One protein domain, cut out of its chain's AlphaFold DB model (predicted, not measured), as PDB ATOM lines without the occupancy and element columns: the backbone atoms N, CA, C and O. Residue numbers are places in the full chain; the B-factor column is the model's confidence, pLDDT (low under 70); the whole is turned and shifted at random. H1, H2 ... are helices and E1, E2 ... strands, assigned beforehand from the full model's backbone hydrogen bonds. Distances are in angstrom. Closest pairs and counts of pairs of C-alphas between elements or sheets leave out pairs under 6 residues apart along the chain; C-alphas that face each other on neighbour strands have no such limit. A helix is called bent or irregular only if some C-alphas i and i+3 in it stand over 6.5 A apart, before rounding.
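Overview. This is residues 89 to 201 of the 313 residues of the protein "Toprim-like" of Bacteroides ovatus (UniProt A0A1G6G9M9). A strongly twisted sheet of four strands lies in the middle, with helices over both faces: H2 on one face with H3 near it, and H1 on the other, with the kinked H4 packed on H1. The hairpin turn near Tyr 174 and the long loop near Asn 191 lie at the two ends of the longest span. The 113 printed residues hold H1, H2, H3, E1, H4, E2, E3 and E4 in that order, of mixed class; the sheet is antiparallel, in the order E1 E2 E3 E4. The whole is compact, with a radius of gyration of the C-alphas of 14.0 A, and flat, spanning 42 by 40 by 22 A.

Along the chain. Find C-alpha 89 at (27.802, -22.173, 8.398), where H1 begins; it runs to residue 96, 10.3 A. Next come H2, residues 102 to 111, 12.3 A, and H3, residues 116 to 121, 8.5 A. Strand E1 is residues 125 to 127, 7.2 A. H4 begins at C-alpha 133, (36.892, -7.705, 4.938), and runs to residue 149, 20.3 A; it is irregular, with C-alphas 141 and 144 9.4 A apart and a kink of 104 degrees near residue 143. Then read E2, residues 165 to 171, 19.2 A; E3, residues 177 to 184, 20.9 A; and E4, residues 197 to 200, 10.0 A, ending at C-alpha 200, (20.253, -12.315, 9.894).

Arrangement. Start from the sheet: E2, E3 and E4 form a meander, each strand the antiparallel neighbour of the one before, in two hairpins. Look for N 168 and O 181 at 2.8 A between E2 and E3, N 182 and O 198 at 2.7 A between E3 and E4, and N 127 and O 165 at 2.8 A between the antiparallel E1 and E2. H1 is on the sheet at a height of 8.3 A; its closest C-alphas to E3 are Ala 91 and Leu 180, 6.7 A. On the opposite face, H2 is over E1 and E2 at a height of 10.9 A; Ala 104 and Ser 126 are its closest C-alphas to E1, 6.2 A. H2, the sheet and H1 make three layers, a sheet with helices on both faces. H4 touches H1, closest at the C-alphas of Ile 94 and Leu 134, 7.2 A, at a shallow tilt of 20 degrees, opposite ways. H3 is close to H2 but not clearly touching, with the C-alphas of Tyr 109 and Ser 116 closest at 7.0 A. H3 and H4 are apart. Each O i to N i+4 pair is within hydrogen-bond range in H1 and H3, against 5 of 6 in H2 and 10 of 13 in H4.

Size, cuts and confidence. The two C-alphas farthest apart are those of Tyr 174 and Asn 191, 42.6 A. The printed part has no cut. Look for the long links at residues 150 to 164 and 185 to 196. Residues 130 and 131 are under pLDDT 70; the mean of the printed part is 92.5.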
ATOM      1  N   ASP A  89      26.408 -22.318   8.837       95.81
ATOM      2  CA  ASP A  89      27.802 -22.173   8.398       95.81
ATOM      3  C   ASP A  89      28.124 -20.710   8.099       95.81
ATOM      4  O   ASP A  89      29.159 -20.201   8.522       95.81
ATOM      5  N   VAL A  90      27.209 -20.005   7.421       96.88
ATOM      6  CA  VAL A  90      27.373 -18.568   7.164       96.88
ATOM      7  C   VAL A  90      27.348 -17.788   8.477       96.88
ATOM      8  O   VAL A  90      28.152 -16.877   8.669       96.88
ATOM      9  N   ALA A  91      26.451 -18.144   9.399       96.88
ATOM     10  CA  ALA A  91      26.384 -17.512  10.708       96.88
ATOM     11  C   ALA A  91      27.672 -17.716  11.523       96.88
ATOM     12  O   ALA A  91      28.178 -16.764  12.113       96.88
ATOM     13  N   GLN A  92      28.220 -18.930  11.522       96.94
ATOM     14  CA  GLN A  92      29.469 -19.246  12.204       96.94
ATOM     15  C   GLN A  92      30.631 -18.472  11.584       96.94
ATOM     16  O   GLN A  92      31.365 -17.813  12.306       96.94
ATOM     17  N   ALA A  93      30.716 -18.419  10.252       96.75
ATOM     18  CA  ALA A  93      31.737 -17.632   9.574       96.75
ATOM     19  C   ALA A  93      31.646 -16.130   9.890       96.75
ATOM     20  O   ALA A  93      32.678 -15.471   9.979       96.75
ATOM     21  N   ILE A  94      30.445 -15.572  10.094       96.50
ATOM     22  CA  ILE A  94      30.302 -14.187  10.569       96.50
ATOM     23  C   ILE A  94      30.937 -14.023  11.951       96.50
ATOM     24  O   ILE A  94      31.666 -13.059  12.159       96.50
ATOM     25  N   ILE A  95      30.681 -14.944  12.883       96.38
ATOM     26  CA  ILE A  95      31.291 -14.904  14.218       96.38
ATOM     27  C   ILE A  95      32.813 -15.050  14.116       96.38
ATOM     28  O   ILE A  95      33.531 -14.226  14.668       96.38
ATOM     29  N   ASP A  96      33.305 -16.010  13.333       95.12
ATOM     30  CA  ASP A  96      34.738 -16.294  13.191       95.12
ATOM     31  C   ASP A  96      35.525 -15.142  12.537       95.12
ATOM     32  O   ASP A  96      36.722 -15.000  12.771       95.12
ATOM     33  N   ASN A  97      34.865 -14.319  11.714       93.94
ATOM     34  CA  ASN A  97      35.480 -13.188  11.003       93.94
ATOM     35  C   ASN A  97      35.175 -11.827  11.646       93.94
ATOM     36  O   ASN A  97      35.451 -10.796  11.040       93.94
ATOM     37  N   THR A  98      34.578 -11.794  12.837       94.56
ATOM     38  CA  THR A  98      34.293 -10.539  13.544       94.56
ATOM     39  C   THR A  98      34.853 -10.573  14.954       94.56
ATOM     40  O   THR A  98      35.108 -11.628  15.521       94.56
ATOM     41  N   SER A  99      35.036  -9.398  15.541       94.00
ATOM     42  CA  SER A  99      35.424  -9.227  16.938       94.00
ATOM     43  C   SER A  99      34.791  -7.949  17.479       94.00
ATOM     44  O   SER A  99      34.198  -7.175  16.726       94.00
ATOM     45  N   LEU A 100      34.879  -7.707  18.787       94.62
ATOM     46  CA  LEU A 100      34.390  -6.452  19.357       94.62
ATOM     47  C   LEU A 100      35.241  -5.267  18.887       94.62
ATOM     48  O   LEU A 100      36.435  -5.190  19.160       94.62
ATOM     49  N   GLY A 101      34.593  -4.331  18.203       93.69
ATOM     50  CA  GLY A 101      35.141  -3.039  17.817       93.69
ATOM     51  C   GLY A 101      34.978  -1.965  18.897       93.69
ATOM     52  O   GLY A 101      34.403  -2.182  19.972       93.69
ATOM     53  N   LEU A 102      35.476  -0.761  18.601       93.56
ATOM     54  CA  LEU A 102      35.490   0.359  19.544       93.56
ATOM     55  C   LEU A 102      34.077   0.834  19.921       93.56
ATOM     56  O   LEU A 102      33.805   1.054  21.104       93.56
ATOM     57  N   SER A 103      33.165   0.948  18.948       94.00
ATOM     58  CA  SER A 103      31.777   1.382  19.185       94.00
ATOM     59  C   SER A 103      31.058   0.430  20.140       94.00
ATOM     60  O   SER A 103      30.402   0.856  21.093       94.00
ATOM     61  N   ALA A 104      31.229  -0.875  19.915       95.56
ATOM     62  CA  ALA A 104      30.671  -1.922  20.756       95.56
ATOM     63  C   ALA A 104      31.270  -1.930  22.166       95.56
ATOM     64  O   ALA A 104      30.524  -1.995  23.140       95.56
ATOM     65  N   THR A 105      32.591  -1.791  22.280       96.38
ATOM     66  CA  THR A 105      33.307  -1.703  23.563       96.38
ATOM     67  C   THR A 105      32.827  -0.504  24.384       96.38
ATOM     68  O   THR A 105      32.500  -0.641  25.567       96.38
ATOM     69  N   ARG A 106      32.700   0.672  23.752       96.38
ATOM     70  CA  ARG A 106      32.169   1.879  24.401       96.38
ATOM     71  C   ARG A 106      30.744   1.659  24.893       96.38
ATOM     72  O   ARG A 106      30.443   1.990  26.035       96.38
ATOM     73  N   PHE A 107      29.890   1.068  24.061       96.50
ATOM     74  CA  PHE A 107      28.506   0.787  24.424       96.50
ATOM     75  C   PHE A 107      28.402  -0.232  25.572       96.50
ATOM     76  O   PHE A 107      27.760   0.046  26.582       96.50
ATOM     77  N   LEU A 108      29.028  -1.405  25.451       97.06
ATOM     78  CA  LEU A 108      28.890  -2.500  26.418       97.06
ATOM     79  C   LEU A 108      29.548  -2.167  27.763       97.06
ATOM     80  O   LEU A 108      28.921  -2.334  28.810       97.06
ATOM     81  N   TYR A 109      30.785  -1.672  27.750       96.06
ATOM     82  CA  TYR A 109      31.584  -1.512  28.970       96.06
ATOM     83  C   TYR A 109      31.560  -0.074  29.483       96.06
ATOM     84  O   TYR A 109      31.426   0.167  30.682       96.06
ATOM     85  N   GLY A 110      31.644   0.899  28.573       94.88
ATOM     86  CA  GLY A 110      31.637   2.318  28.918       94.88
ATOM     87  C   GLY A 110      30.263   2.790  29.386       94.88
ATOM     88  O   GLY A 110      30.129   3.271  30.513       94.88
ATOM     89  N   GLU A 111      29.252   2.633  28.535       94.69
ATOM     90  CA  GLU A 111      27.895   3.136  28.760       94.69
ATOM     91  C   GLU A 111      27.069   2.168  29.618       94.69
ATOM     92  O   GLU A 111      26.461   2.589  30.598       94.69
ATOM     93  N   ARG A 112      27.067   0.867  29.287       95.62
ATOM     94  CA  ARG A 112      26.223  -0.144  29.952       95.62
ATOM     95  C   ARG A 112      26.855  -0.832  31.163       95.62
ATOM     96  O   ARG A 112      26.141  -1.544  31.867       95.62
ATOM     97  N   LYS A 113      28.147  -0.604  31.426       96.69
ATOM     98  CA  LYS A 113      28.894  -1.176  32.567       96.69
ATOM     99  C   LYS A 113      28.816  -2.708  32.653       96.69
ATOM    100  O   LYS A 113      28.779  -3.269  33.744       96.69
ATOM    101  N   LEU A 114      28.730  -3.395  31.517       97.00
ATOM    102  CA  LEU A 114      28.643  -4.856  31.462       97.00
ATOM    103  C   LEU A 114      30.032  -5.480  31.629       97.00
ATOM    104  O   LEU A 114      31.030  -4.879  31.237       97.00
ATOM    105  N   SER A 115      30.101  -6.688  32.192       96.88
ATOM    106  CA  SER A 115      31.374  -7.404  32.321       96.88
ATOM    107  C   SER A 115      31.888  -7.861  30.953       96.88
ATOM    108  O   SER A 115      31.137  -8.469  30.178       96.88
ATOM    109  N   SER A 116      33.176  -7.627  30.682       96.38
ATOM    110  CA  SER A 116      33.849  -8.143  29.486       96.38
ATOM    111  C   SER A 116      33.858  -9.667  29.462       96.38
ATOM    112  O   SER A 116      33.476 -10.248  28.453       96.38
ATOM    113  N   THR A 117      34.146 -10.318  30.593       97.44
ATOM    114  CA  THR A 117      34.179 -11.788  30.688       97.44
ATOM    115  C   THR A 117      32.821 -12.414  30.379       97.44
ATOM    116  O   THR A 117      32.740 -13.453  29.729       97.44
ATOM    117  N   ILE A 118      31.727 -11.755  30.782       97.81
ATOM    118  CA  ILE A 118      30.373 -12.198  30.440       97.81
ATOM    119  C   ILE A 118      30.100 -11.994  28.949       97.81
ATOM    120  O   ILE A 118      29.604 -12.915  28.302       97.81
ATOM    121  N   CYS A 119      30.434 -10.833  28.379       97.25
ATOM    122  CA  CYS A 119      30.226 -10.577  26.950       97.25
ATOM    123  C   CYS A 119      31.029 -11.545  26.063       97.25
ATOM    124  O   CYS A 119      30.494 -12.038  25.069       97.25
ATOM    125  N   GLU A 120      32.260 -11.872  26.465       96.44
ATOM    126  CA  GLU A 120      33.116 -12.884  25.838       96.44
ATOM    127  C   GLU A 120      32.503 -14.285  25.947       96.44
ATOM    128  O   GLU A 120      32.378 -14.975  24.937       96.44
ATOM    129  N   SER A 121      32.024 -14.686  27.133       96.00
ATOM    130  CA  SER A 121      31.364 -15.991  27.337       96.00
ATOM    131  C   SER A 121      30.084 -16.174  26.508       96.00
ATOM    132  O   SER A 121      29.669 -17.297  26.219       96.00
ATOM    133  N   LEU A 122      29.449 -15.063  26.127       97.19
ATOM    134  CA  LEU A 122      28.258 -15.022  25.282       97.19
ATOM    135  C   LEU A 122      28.590 -14.881  23.791       97.19
ATOM    136  O   LEU A 122      27.662 -14.845  22.983       97.19
ATOM    137  N   HIS A 123      29.873 -14.784  23.428       96.75
ATOM    138  CA  HIS A 123      30.350 -14.547  22.063       96.75
ATOM    139  C   HIS A 123      29.705 -13.312  21.403       96.75
ATOM    140  O   HIS A 123      29.357 -13.326  20.222       96.75
ATOM    141  N   ILE A 124      29.511 -12.220  22.157       97.31
ATOM    142  CA  ILE A 124      28.992 -10.963  21.594       97.31
ATOM    143  C   ILE A 124      30.100 -10.287  20.788       97.31
ATOM    144  O   ILE A 124      31.130  -9.911  21.338       97.31
ATOM    145  N   HIS A 125      29.875 -10.121  19.488       96.50
ATOM    146  CA  HIS A 125      30.813  -9.508  18.544       96.50
ATOM    147  C   HIS A 125      30.258  -8.165  18.045       96.50
ATOM    148  O   HIS A 125      29.172  -7.734  18.453       96.50
ATOM    149  N   SER A 126      30.966  -7.478  17.147       96.19
ATOM    150  CA  SER A 126      30.411  -6.323  16.444       96.19
ATOM    151  C   SER A 126      30.838  -6.256  14.985       96.19
ATOM    152  O   SER A 126      31.707  -6.989  14.528       96.19
ATOM    153  N   PHE A 127      30.151  -5.391  14.246       94.50
ATOM    154  CA  PHE A 127      30.476  -5.040  12.878       94.50
ATOM    155  C   PHE A 127      30.503  -3.516  12.766       94.50
ATOM    156  O   PHE A 127      29.524  -2.836  13.103       94.50
ATOM    157  N   GLU A 128      31.644  -2.991  12.330       89.62
ATOM    158  CA  GLU A 128      31.952  -1.560  12.294       89.62
ATOM    159  C   GLU A 128      31.933  -1.031  10.850       89.62
ATOM    160  O   GLU A 128      31.973  -1.792   9.886       89.62
ATOM    161  N   LEU A 129      31.837   0.292  10.688       74.88
ATOM    162  CA  LEU A 129      31.652   0.946   9.384       74.88
ATOM    163  C   LEU A 129      32.793   0.664   8.384       74.88
ATOM    164  O   LEU A 129      32.547   0.598   7.182       74.88
ATOM    165  N   GLU A 130      34.018   0.497   8.879       68.62
ATOM    166  CA  GLU A 130      35.239   0.366   8.070       68.62
ATOM    167  C   GLU A 130      35.555  -1.084   7.662       68.62
ATOM    168  O   GLU A 130      36.486  -1.333   6.892       68.62
ATOM    169  N   ASP A 131      34.773  -2.058   8.139       69.06
ATOM    170  CA  ASP A 131      35.033  -3.471   7.879       69.06
ATOM    171  C   ASP A 131      34.515  -3.897   6.495       69.06
ATOM    172  O   ASP A 131      33.360  -4.279   6.279       69.06
ATOM    173  N   THR A 132      35.421  -3.829   5.522       72.75
ATOM    174  CA  THR A 132      35.215  -4.334   4.156       72.75
ATOM    175  C   THR A 132      35.643  -5.797   3.990       72.75
ATOM    176  O   THR A 132      35.378  -6.411   2.946       72.75
ATOM    177  N   GLN A 133      36.282  -6.380   5.007       87.00
ATOM    178  CA  GLN A 133      36.892  -7.705   4.938       87.00
ATOM    179  C   GLN A 133      35.844  -8.800   5.086       87.00
ATOM    180  O   GLN A 133      35.854  -9.750   4.298       87.00
ATOM    181  N   LEU A 134      34.878  -8.621   5.996       91.56
ATOM    182  CA  LEU A 134      33.831  -9.611   6.254       91.56
ATOM    183  C   LEU A 134      33.097 -10.021   4.972       91.56
ATOM    184  O   LEU A 134      32.970 -11.204   4.659       91.56
ATOM    185  N   ARG A 135      32.642  -9.044   4.177       91.69
ATOM    186  CA  ARG A 135      31.944  -9.328   2.913       91.69
ATOM    187  C   ARG A 135      32.825 -10.138   1.967       91.69
ATOM    188  O   ARG A 135      32.347 -11.087   1.353       91.69
ATOM    189  N   THR A 136      34.080  -9.732   1.815       92.12
ATOM    190  CA  THR A 136      35.021 -10.362   0.885       92.12
ATOM    191  C   THR A 136      35.288 -11.812   1.285       92.12
ATOM    192  O   THR A 136      35.211 -12.697   0.434       92.12
ATOM    193  N   ALA A 137      35.503 -12.067   2.578       94.00
ATOM    194  CA  ALA A 137      35.672 -13.408   3.128       94.00
ATOM    195  C   ALA A 137      34.430 -14.282   2.892       94.00
ATOM    196  O   ALA A 137      34.534 -15.366   2.317       94.00
ATOM    197  N   LEU A 138      33.238 -13.778   3.232       95.19
ATOM    198  CA  LEU A 138      31.987 -14.518   3.058       95.19
ATOM    199  C   LEU A 138      31.689 -14.824   1.585       95.19
ATOM    200  O   LEU A 138      31.277 -15.935   1.258       95.19
ATOM    201  N   VAL A 139      31.892 -13.859   0.681       94.81
ATOM    202  CA  VAL A 139      31.664 -14.064  -0.759       94.81
ATOM    203  C   VAL A 139      32.634 -15.102  -1.312       94.81
ATOM    204  O   VAL A 139      32.211 -15.964  -2.080       94.81
ATOM    205  N   LYS A 140      33.906 -15.058  -0.898       95.81
ATOM    206  CA  LYS A 140      34.913 -16.047  -1.292       95.81
ATOM    207  C   LYS A 140      34.551 -17.455  -0.813       95.81
ATOM    208  O   LYS A 140      34.758 -18.407  -1.554       95.81
ATOM    209  N   GLN A 141      34.020 -17.587   0.403       97.19
ATOM    210  CA  GLN A 141      33.729 -18.886   1.014       97.19
ATOM    211  C   GLN A 141      32.391 -19.492   0.559       97.19
ATOM    212  O   GLN A 141      32.301 -20.703   0.377       97.19
ATOM    213  N   PHE A 142      31.351 -18.675   0.378       96.31
ATOM    214  CA  PHE A 142      29.975 -19.158   0.187       96.31
ATOM    215  C   PHE A 142      29.328 -18.742  -1.137       96.31
ATOM    216  O   PHE A 142      28.286 -19.289  -1.504       96.31
ATOM    217  N   GLY A 143      29.916 -17.780  -1.853       96.00
ATOM    218  CA  GLY A 143      29.337 -17.187  -3.056       96.00
ATOM    219  C   GLY A 143      28.172 -16.230  -2.768       96.00
ATOM    220  O   GLY A 143      27.465 -16.333  -1.763       96.00
ATOM    221  N   LEU A 144      27.941 -15.278  -3.680       94.81
ATOM    222  CA  LEU A 144      26.894 -14.258  -3.516       94.81
ATOM    223  C   LEU A 144      25.484 -14.857  -3.428       94.81
ATOM    224  O   LEU A 144      24.676 -14.374  -2.637       94.81
ATOM    225  N   ASP A 145      25.193 -15.915  -4.184       94.62
ATOM    226  CA  ASP A 145      23.844 -16.486  -4.237       94.62
ATOM    227  C   ASP A 145      23.414 -17.104  -2.903       94.62
ATOM    228  O   ASP A 145      22.284 -16.891  -2.465       94.62
ATOM    229  N   ARG A 146      24.311 -17.821  -2.207       94.50
ATOM    230  CA  ARG A 146      24.016 -18.364  -0.869       94.50
ATOM    231  C   ARG A 146      23.791 -17.237   0.134       94.50
ATOM    232  O   ARG A 146      22.819 -17.281   0.883       94.50
ATOM    233  N   LEU A 147      24.629 -16.200   0.093       94.44
ATOM    234  CA  LEU A 147      24.517 -15.048   0.991       94.44
ATOM    235  C   LEU A 147      23.233 -14.234   0.771       94.44
ATOM    236  O   LEU A 147      22.682 -13.688   1.731       94.44
ATOM    237  N   LYS A 148      22.748 -14.143  -0.476       92.75
ATOM    238  CA  LYS A 148      21.455 -13.527  -0.806       92.75
ATOM    239  C   LYS A 148      20.298 -14.354  -0.255       92.75
ATOM    240  O   LYS A 148      19.448 -13.803   0.442       92.75
ATOM    241  N   ARG A 149      20.307 -15.675  -0.487       90.81
ATOM    242  CA  ARG A 149      19.302 -16.607   0.064       90.81
ATOM    243  C   ARG A 149      19.242 -16.542   1.589       90.81
ATOM    244  O   ARG A 149      18.172 -16.418   2.166       90.81
ATOM    245  N   CYS A 150      20.383 -16.509   2.278       89.88
ATOM    246  CA  CYS A 150      20.388 -16.374   3.740       89.88
ATOM    247  C   CYS A 150      20.203 -14.927   4.249       89.88
ATOM    248  O   CYS A 150      20.219 -14.681   5.460       89.88
ATOM    249  N   LYS A 151      19.974 -13.961   3.346       88.81
ATOM    250  CA  LYS A 151      19.722 -12.533   3.626       88.81
ATOM    251  C   LYS A 151      20.848 -11.830   4.377       88.81
ATOM    252  O   LYS A 151      20.606 -10.836   5.069       88.81
ATOM    253  N   VAL A 152      22.070 -12.334   4.237       92.06
ATOM    254  CA  VAL A 152      23.292 -11.703   4.750       92.06
ATOM    255  C   VAL A 152      23.766 -10.606   3.809       92.06
ATOM    256  O   VAL A 152      24.294  -9.604   4.284       92.06
ATOM    257  N   VAL A 153      23.503 -10.728   2.505       92.38
ATOM    258  CA  VAL A 153      23.656  -9.631   1.539       92.38
ATOM    259  C   VAL A 153      22.325  -9.296   0.868       92.38
ATOM    260  O   VAL A 153      21.428 -10.132   0.784       92.38
ATOM    261  N   ASN A 154      22.180  -8.055   0.410       88.56
ATOM    262  CA  ASN A 154      21.032  -7.605  -0.372       88.56
ATOM    263  C   ASN A 154      21.196  -7.933  -1.869       88.56
ATOM    264  O   ASN A 154      22.229  -8.442  -2.306       88.56
ATOM    265  N   GLU A 155      20.196  -7.589  -2.683       88.50
ATOM    266  CA  GLU A 155      20.228  -7.857  -4.129       88.50
ATOM    267  C   GLU A 155      21.392  -7.191  -4.868       88.50
ATOM    268  O   GLU A 155      21.887  -7.722  -5.862       88.50
ATOM    269  N   ARG A 156      21.876  -6.062  -4.345       87.44
ATOM    270  CA  ARG A 156      23.038  -5.334  -4.867       87.44
ATOM    271  C   ARG A 156      24.372  -5.903  -4.357       87.44
ATOM    272  O   ARG A 156      25.426  -5.387  -4.705       87.44
ATOM    273  N   GLY A 157      24.342  -6.953  -3.534       87.00
ATOM    274  CA  GLY A 157      25.525  -7.621  -2.998       87.00
ATOM    275  C   GLY A 157      26.182  -6.911  -1.812       87.00
ATOM    276  O   GLY A 157      27.301  -7.276  -1.454       87.00
ATOM    277  N   TYR A 158      25.530  -5.919  -1.197       88.94
ATOM    278  CA  TYR A 158      26.012  -5.289   0.039       88.94
ATOM    279  C   TYR A 158      25.549  -6.071   1.260       88.94
ATOM    280  O   TYR A 158      24.444  -6.615   1.251       88.94
ATOM    281  N   LEU A 159      26.357  -6.077   2.325       91.25
ATOM    282  CA  LEU A 159      25.958  -6.672   3.598       91.25
ATOM    283  C   LEU A 159      24.656  -6.045   4.097       91.25
ATOM    284  O   LEU A 159      24.446  -4.835   4.063       91.25
ATOM    285  N   ASN A 160      23.775  -6.903   4.585       90.44
ATOM    286  CA  ASN A 160      22.473  -6.549   5.117       90.44
ATOM    287  C   ASN A 160      22.544  -6.287   6.634       90.44
ATOM    288  O   ASN A 160      21.582  -6.548   7.362       90.44
ATOM    289  N   ILE A 161      23.682  -5.782   7.112       91.62
ATOM    290  CA  ILE A 161      23.967  -5.444   8.508       91.62
ATOM    291  C   ILE A 161      24.212  -3.936   8.561       91.62
ATOM    292  O   ILE A 161      25.085  -3.427   7.866       91.62
ATOM    293  N   ASN A 162      23.425  -3.214   9.357       91.69
ATOM    294  CA  ASN A 162      23.649  -1.787   9.577       91.69
ATOM    295  C   ASN A 162      24.873  -1.589  10.480       91.69
ATOM    296  O   ASN A 162      25.072  -2.372  11.402       91.69
ATOM    297  N   THR A 163      25.662  -0.544  10.259       91.25
ATOM    298  CA  THR A 163      26.897  -0.280  11.014       91.25
ATOM    299  C   THR A 163      26.873   1.102  11.671       91.25
ATOM    300  O   THR A 163      26.389   2.054  11.053       91.25
ATOM    301  N   PRO A 164      27.374   1.240  12.912       94.50
ATOM    302  CA  PRO A 164      27.920   0.176  13.763       94.50
ATOM    303  C   PRO A 164      26.814  -0.681  14.409       94.50
ATOM    304  O   PRO A 164      25.760  -0.163  14.790       94.50
ATOM    305  N   SER A 165      27.043  -1.991  14.546       96.31
ATOM    306  CA  SER A 165      26.125  -2.904  15.250       96.31
ATOM    307  C   SER A 165      26.854  -3.943  16.091       96.31
ATOM    308  O   SER A 165      27.890  -4.450  15.683       96.31
ATOM    309  N   LEU A 166      26.240  -4.368  17.198       97.81
ATOM    310  CA  LEU A 166      26.579  -5.652  17.822       97.81
ATOM    311  C   LEU A 166      26.079  -6.808  16.953       97.81
ATOM    312  O   LEU A 166      25.016  -6.697  16.337       97.81
ATOM    313  N   ILE A 167      26.792  -7.929  16.990       97.50
ATOM    314  CA  ILE A 167      26.366  -9.237  16.494       97.50
ATOM    315  C   ILE A 167      26.174 -10.136  17.714       97.50
ATOM    316  O   ILE A 167      27.100 -10.369  18.485       97.50
ATOM    317  N   ILE A 168      24.945 -10.610  17.903       97.94
ATOM    318  CA  ILE A 168      24.517 -11.347  19.089       97.94
ATOM    319  C   ILE A 168      24.127 -12.766  18.657       97.94
ATOM    320  O   ILE A 168      23.078 -12.935  18.014       97.94
ATOM    321  N   PRO A 169      24.948 -13.781  18.975       97.50
ATOM    322  CA  PRO A 169      24.622 -15.171  18.709       97.50
ATOM    323  C   PRO A 169      23.608 -15.724  19.703       97.50
ATOM    324  O   PRO A 169      23.555 -15.357  20.875       97.50
ATOM    325  N   TYR A 170      22.774 -16.624  19.199       96.06
ATOM    326  CA  TYR A 170      21.817 -17.392  19.976       96.06
ATOM    327  C   TYR A 170      22.231 -18.851  19.902       96.06
ATOM    328  O   TYR A 170      22.361 -19.401  18.804       96.06
ATOM    329  N   TYR A 171      22.395 -19.470  21.064       94.06
ATOM    330  CA  TYR A 171      22.722 -20.880  21.190       94.06
ATOM    331  C   TYR A 171      21.559 -21.645  21.812       94.06
ATOM    332  O   TYR A 171      20.794 -21.082  22.595       94.06
ATOM    333  N   ASP A 172      21.404 -22.917  21.450       89.38
ATOM    334  CA  ASP A 172      20.516 -23.821  22.179       89.38
ATOM    335  C   ASP A 172      21.168 -24.299  23.493       89.38
ATOM    336  O   ASP A 172      22.303 -23.945  23.825       89.38
ATOM    337  N   SER A 173      20.456 -25.132  24.254       86.31
ATOM    338  CA  SER A 173      20.964 -25.719  25.501       86.31
ATOM    339  C   SER A 173      22.179 -26.636  25.316       86.31
ATOM    340  O   SER A 173      22.825 -26.983  26.298       86.31
ATOM    341  N   TYR A 174      22.487 -27.039  24.082       84.88
ATOM    342  CA  TYR A 174      23.643 -27.859  23.720       84.88
ATOM    343  C   TYR A 174      24.788 -27.021  23.135       84.88
ATOM    344  O   TYR A 174      25.745 -27.580  22.608       84.88
ATOM    345  N   LYS A 175      24.713 -25.684  23.244       88.69
ATOM    346  CA  LYS A 175      25.707 -24.729  22.722       88.69
ATOM    347  C   LYS A 175      25.824 -24.730  21.197       88.69
ATOM    348  O   LYS A 175      26.815 -24.261  20.645       88.69
ATOM    349  N   HIS A 176      24.800 -25.193  20.488       91.06
ATOM    350  CA  HIS A 176      24.753 -25.076  19.040       91.06
ATOM    351  C   HIS A 176      24.271 -23.695  18.614       91.06
ATOM    352  O   HIS A 176      23.223 -23.243  19.075       91.06
ATOM    353  N   LEU A 177      24.974 -23.057  17.675       94.19
ATOM    354  CA  LEU A 177      24.527 -21.801  17.079       94.19
ATOM    355  C   LEU A 177      23.229 -22.035  16.287       94.19
ATOM    356  O   LEU A 177      23.168 -22.868  15.382       94.19
ATOM    357  N   ILE A 178      22.177 -21.305  16.649       92.31
ATOM    358  CA  ILE A 178      20.803 -21.463  16.129       92.31
ATOM    359  C   ILE A 178      20.185 -20.138  15.668       92.31
ATOM    360  O   ILE A 178      19.037 -20.108  15.212       92.31
ATOM    361  N   GLY A 179      20.913 -19.036  15.830       93.94
ATOM    362  CA  GLY A 179      20.474 -17.730  15.387       93.94
ATOM    363  C   GLY A 179      21.539 -16.655  15.552       93.94
ATOM    364  O   GLY A 179      22.432 -16.755  16.387       93.94
ATOM    365  N   LEU A 180      21.389 -15.598  14.766       96.00
ATOM    366  CA  LEU A 180      22.113 -14.344  14.864       96.00
ATOM    367  C   LEU A 180      21.133 -13.179  14.808       96.00
ATOM    368  O   LEU A 180      20.239 -13.106  13.951       96.00
ATOM    369  N   GLN A 181      21.349 -12.230  15.706       95.25
ATOM    370  CA  GLN A 181      20.655 -10.958  15.721       95.25
ATOM    371  C   GLN A 181      21.671  -9.832  15.808       95.25
ATOM    372  O   GLN A 181      22.604  -9.886  16.598       95.25
ATOM    373  N   THR A 182      21.472  -8.785  15.025       95.94
ATOM    374  CA  THR A 182      22.261  -7.569  15.118       95.94
ATOM    375  C   THR A 182      21.536  -6.544  15.969       95.94
ATOM    376  O   THR A 182      20.299  -6.505  15.985       95.94
ATOM    377  N   ARG A 183      22.298  -5.696  16.658       95.69
ATOM    378  CA  ARG A 183      21.778  -4.523  17.357       95.69
ATOM    379  C   ARG A 183      22.486  -3.270  16.870       95.69
ATOM    380  O   ARG A 183      23.666  -3.110  17.158       95.69
ATOM    381  N   TYR A 184      21.750  -2.376  16.222       95.81
ATOM    382  CA  TYR A 184      22.282  -1.101  15.758       95.81
ATOM    383  C   TYR A 184      22.658  -0.188  16.930       95.81
ATOM    384  O   TYR A 184      21.889  -0.054  17.887       95.81
ATOM    385  N   LEU A 185      23.849   0.409  16.849       95.31
ATOM    386  CA  LEU A 185      24.420   1.304  17.859       95.31
ATOM    387  C   LEU A 185      24.551   2.756  17.379       95.31
ATOM    388  O   LEU A 185      24.845   3.629  18.189       95.31
ATOM    389  N   GLY A 186      24.364   3.011  16.082       92.12
ATOM    390  CA  GLY A 186      24.452   4.358  15.526       92.12
ATOM    391  C   GLY A 186      23.190   5.197  15.737       92.12
ATOM    392  O   GLY A 186      22.193   4.762  16.322       92.12
ATOM    393  N   GLU A 187      23.238   6.419  15.219       90.81
ATOM    394  CA  GLU A 187      22.115   7.353  15.245       90.81
ATOM    395  C   GLU A 187      21.066   7.010  14.180       90.81
ATOM    396  O   GLU A 187      21.377   6.503  13.102       90.81
ATOM    397  N   GLN A 188      19.795   7.295  14.472       89.69
ATOM    398  CA  GLN A 188      18.731   7.102  13.487       89.69
ATOM    399  C   GLN A 188      18.934   8.023  12.283       89.69
ATOM    400  O   GLN A 188      19.217   9.213  12.425       89.69
ATOM    401  N   ASN A 189      18.746   7.473  11.085       82.19
ATOM    402  CA  ASN A 189      18.825   8.258   9.868       82.19
ATOM    403  C   ASN A 189      17.565   9.129   9.727       82.19
ATOM    404  O   ASN A 189      16.446   8.654   9.917       82.19
ATOM    405  N   LYS A 190      17.734  10.405   9.365       84.69
ATOM    406  CA  LYS A 190      16.607  11.337   9.175       84.69
ATOM    407  C   LYS A 190      15.675  10.926   8.029       84.69
ATOM    408  O   LYS A 190      14.492  11.239   8.069       84.69
ATOM    409  N   ASN A 191      16.205  10.227   7.026       81.00
ATOM    410  CA  ASN A 191      15.499   9.886   5.792       81.00
ATOM    411  C   ASN A 191      14.870   8.487   5.825       81.00
ATOM    412  O   ASN A 191      13.982   8.205   5.025       81.00
ATOM    413  N   TYR A 192      15.336   7.587   6.695       81.44
ATOM    414  CA  TYR A 192      14.792   6.232   6.795       81.44
ATOM    415  C   TYR A 192      15.008   5.611   8.175       81.44
ATOM    416  O   TYR A 192      16.002   5.850   8.851       81.44
ATOM    417  N   PHE A 193      14.082   4.745   8.575       86.50
ATOM    418  CA  PHE A 193      14.153   4.054   9.857       86.50
ATOM    419  C   PHE A 193      15.168   2.905   9.829       86.50
ATOM    420  O   PHE A 193      15.105   2.033   8.956       86.50
ATOM    421  N   ILE A 194      16.059   2.858  10.822       87.12
ATOM    422  CA  ILE A 194      16.966   1.727  11.039       87.12
ATOM    423  C   ILE A 194      16.459   0.925  12.241       87.12
ATOM    424  O   ILE A 194      16.446   1.441  13.364       87.12
ATOM    425  N   PRO A 195      16.055  -0.346  12.063       88.88
ATOM    426  CA  PRO A 195      15.569  -1.142  13.176       88.88
ATOM    427  C   PRO A 195      16.680  -1.358  14.202       88.88
ATOM    428  O   PRO A 195      17.785  -1.783  13.866       88.88
ATOM    429  N   ARG A 196      16.357  -1.127  15.480       90.19
ATOM    430  CA  ARG A 196      17.285  -1.348  16.600       90.19
ATOM    431  C   ARG A 196      17.833  -2.769  16.614       90.19
ATOM    432  O   ARG A 196      19.001  -2.953  16.925       90.19
ATOM    433  N   PHE A 197      16.992  -3.755  16.300       91.75
ATOM    434  CA  PHE A 197      17.365  -5.162  16.234       91.75
ATOM    435  C   PHE A 197      16.951  -5.780  14.904       91.75
ATOM    436  O   PHE A 197      15.837  -5.548  14.432       91.75
ATOM    437  N   LYS A 198      17.805  -6.632  14.336       91.75
ATOM    438  CA  LYS A 198      17.529  -7.324  13.072       91.75
ATOM    439  C   LYS A 198      18.071  -8.744  13.098       91.75
ATOM    440  O   LYS A 198      19.200  -8.971  13.499       91.75
ATOM    441  N   ARG A 199      17.270  -9.718  12.673       92.12
ATOM    442  CA  ARG A 199      17.723 -11.111  12.525       92.12
ATOM    443  C   ARG A 199      18.379 -11.295  11.161       92.12
ATOM    444  O   ARG A 199      17.857 -10.788  10.170       92.12
ATOM    445  N   ILE A 200      19.490 -12.023  11.120       91.94
ATOM    446  CA  ILE A 200      20.253 -12.315   9.894       91.94
ATOM    447  C   ILE A 200      20.408 -13.829   9.707       91.94
ATOM    448  O   ILE A 200      20.024 -14.587  10.595       91.94
ATOM    449  N   CYS A 201      20.911 -14.293   8.561       93.00
ATOM    450  CA  CYS A 201      21.077 -15.727   8.253       93.00
ATOM    451  C   CYS A 201      19.769 -16.540   8.330       93.00
ATOM    452  O   CYS A 201      19.787 -17.695   8.736       93.00
TER     453      CYS A 201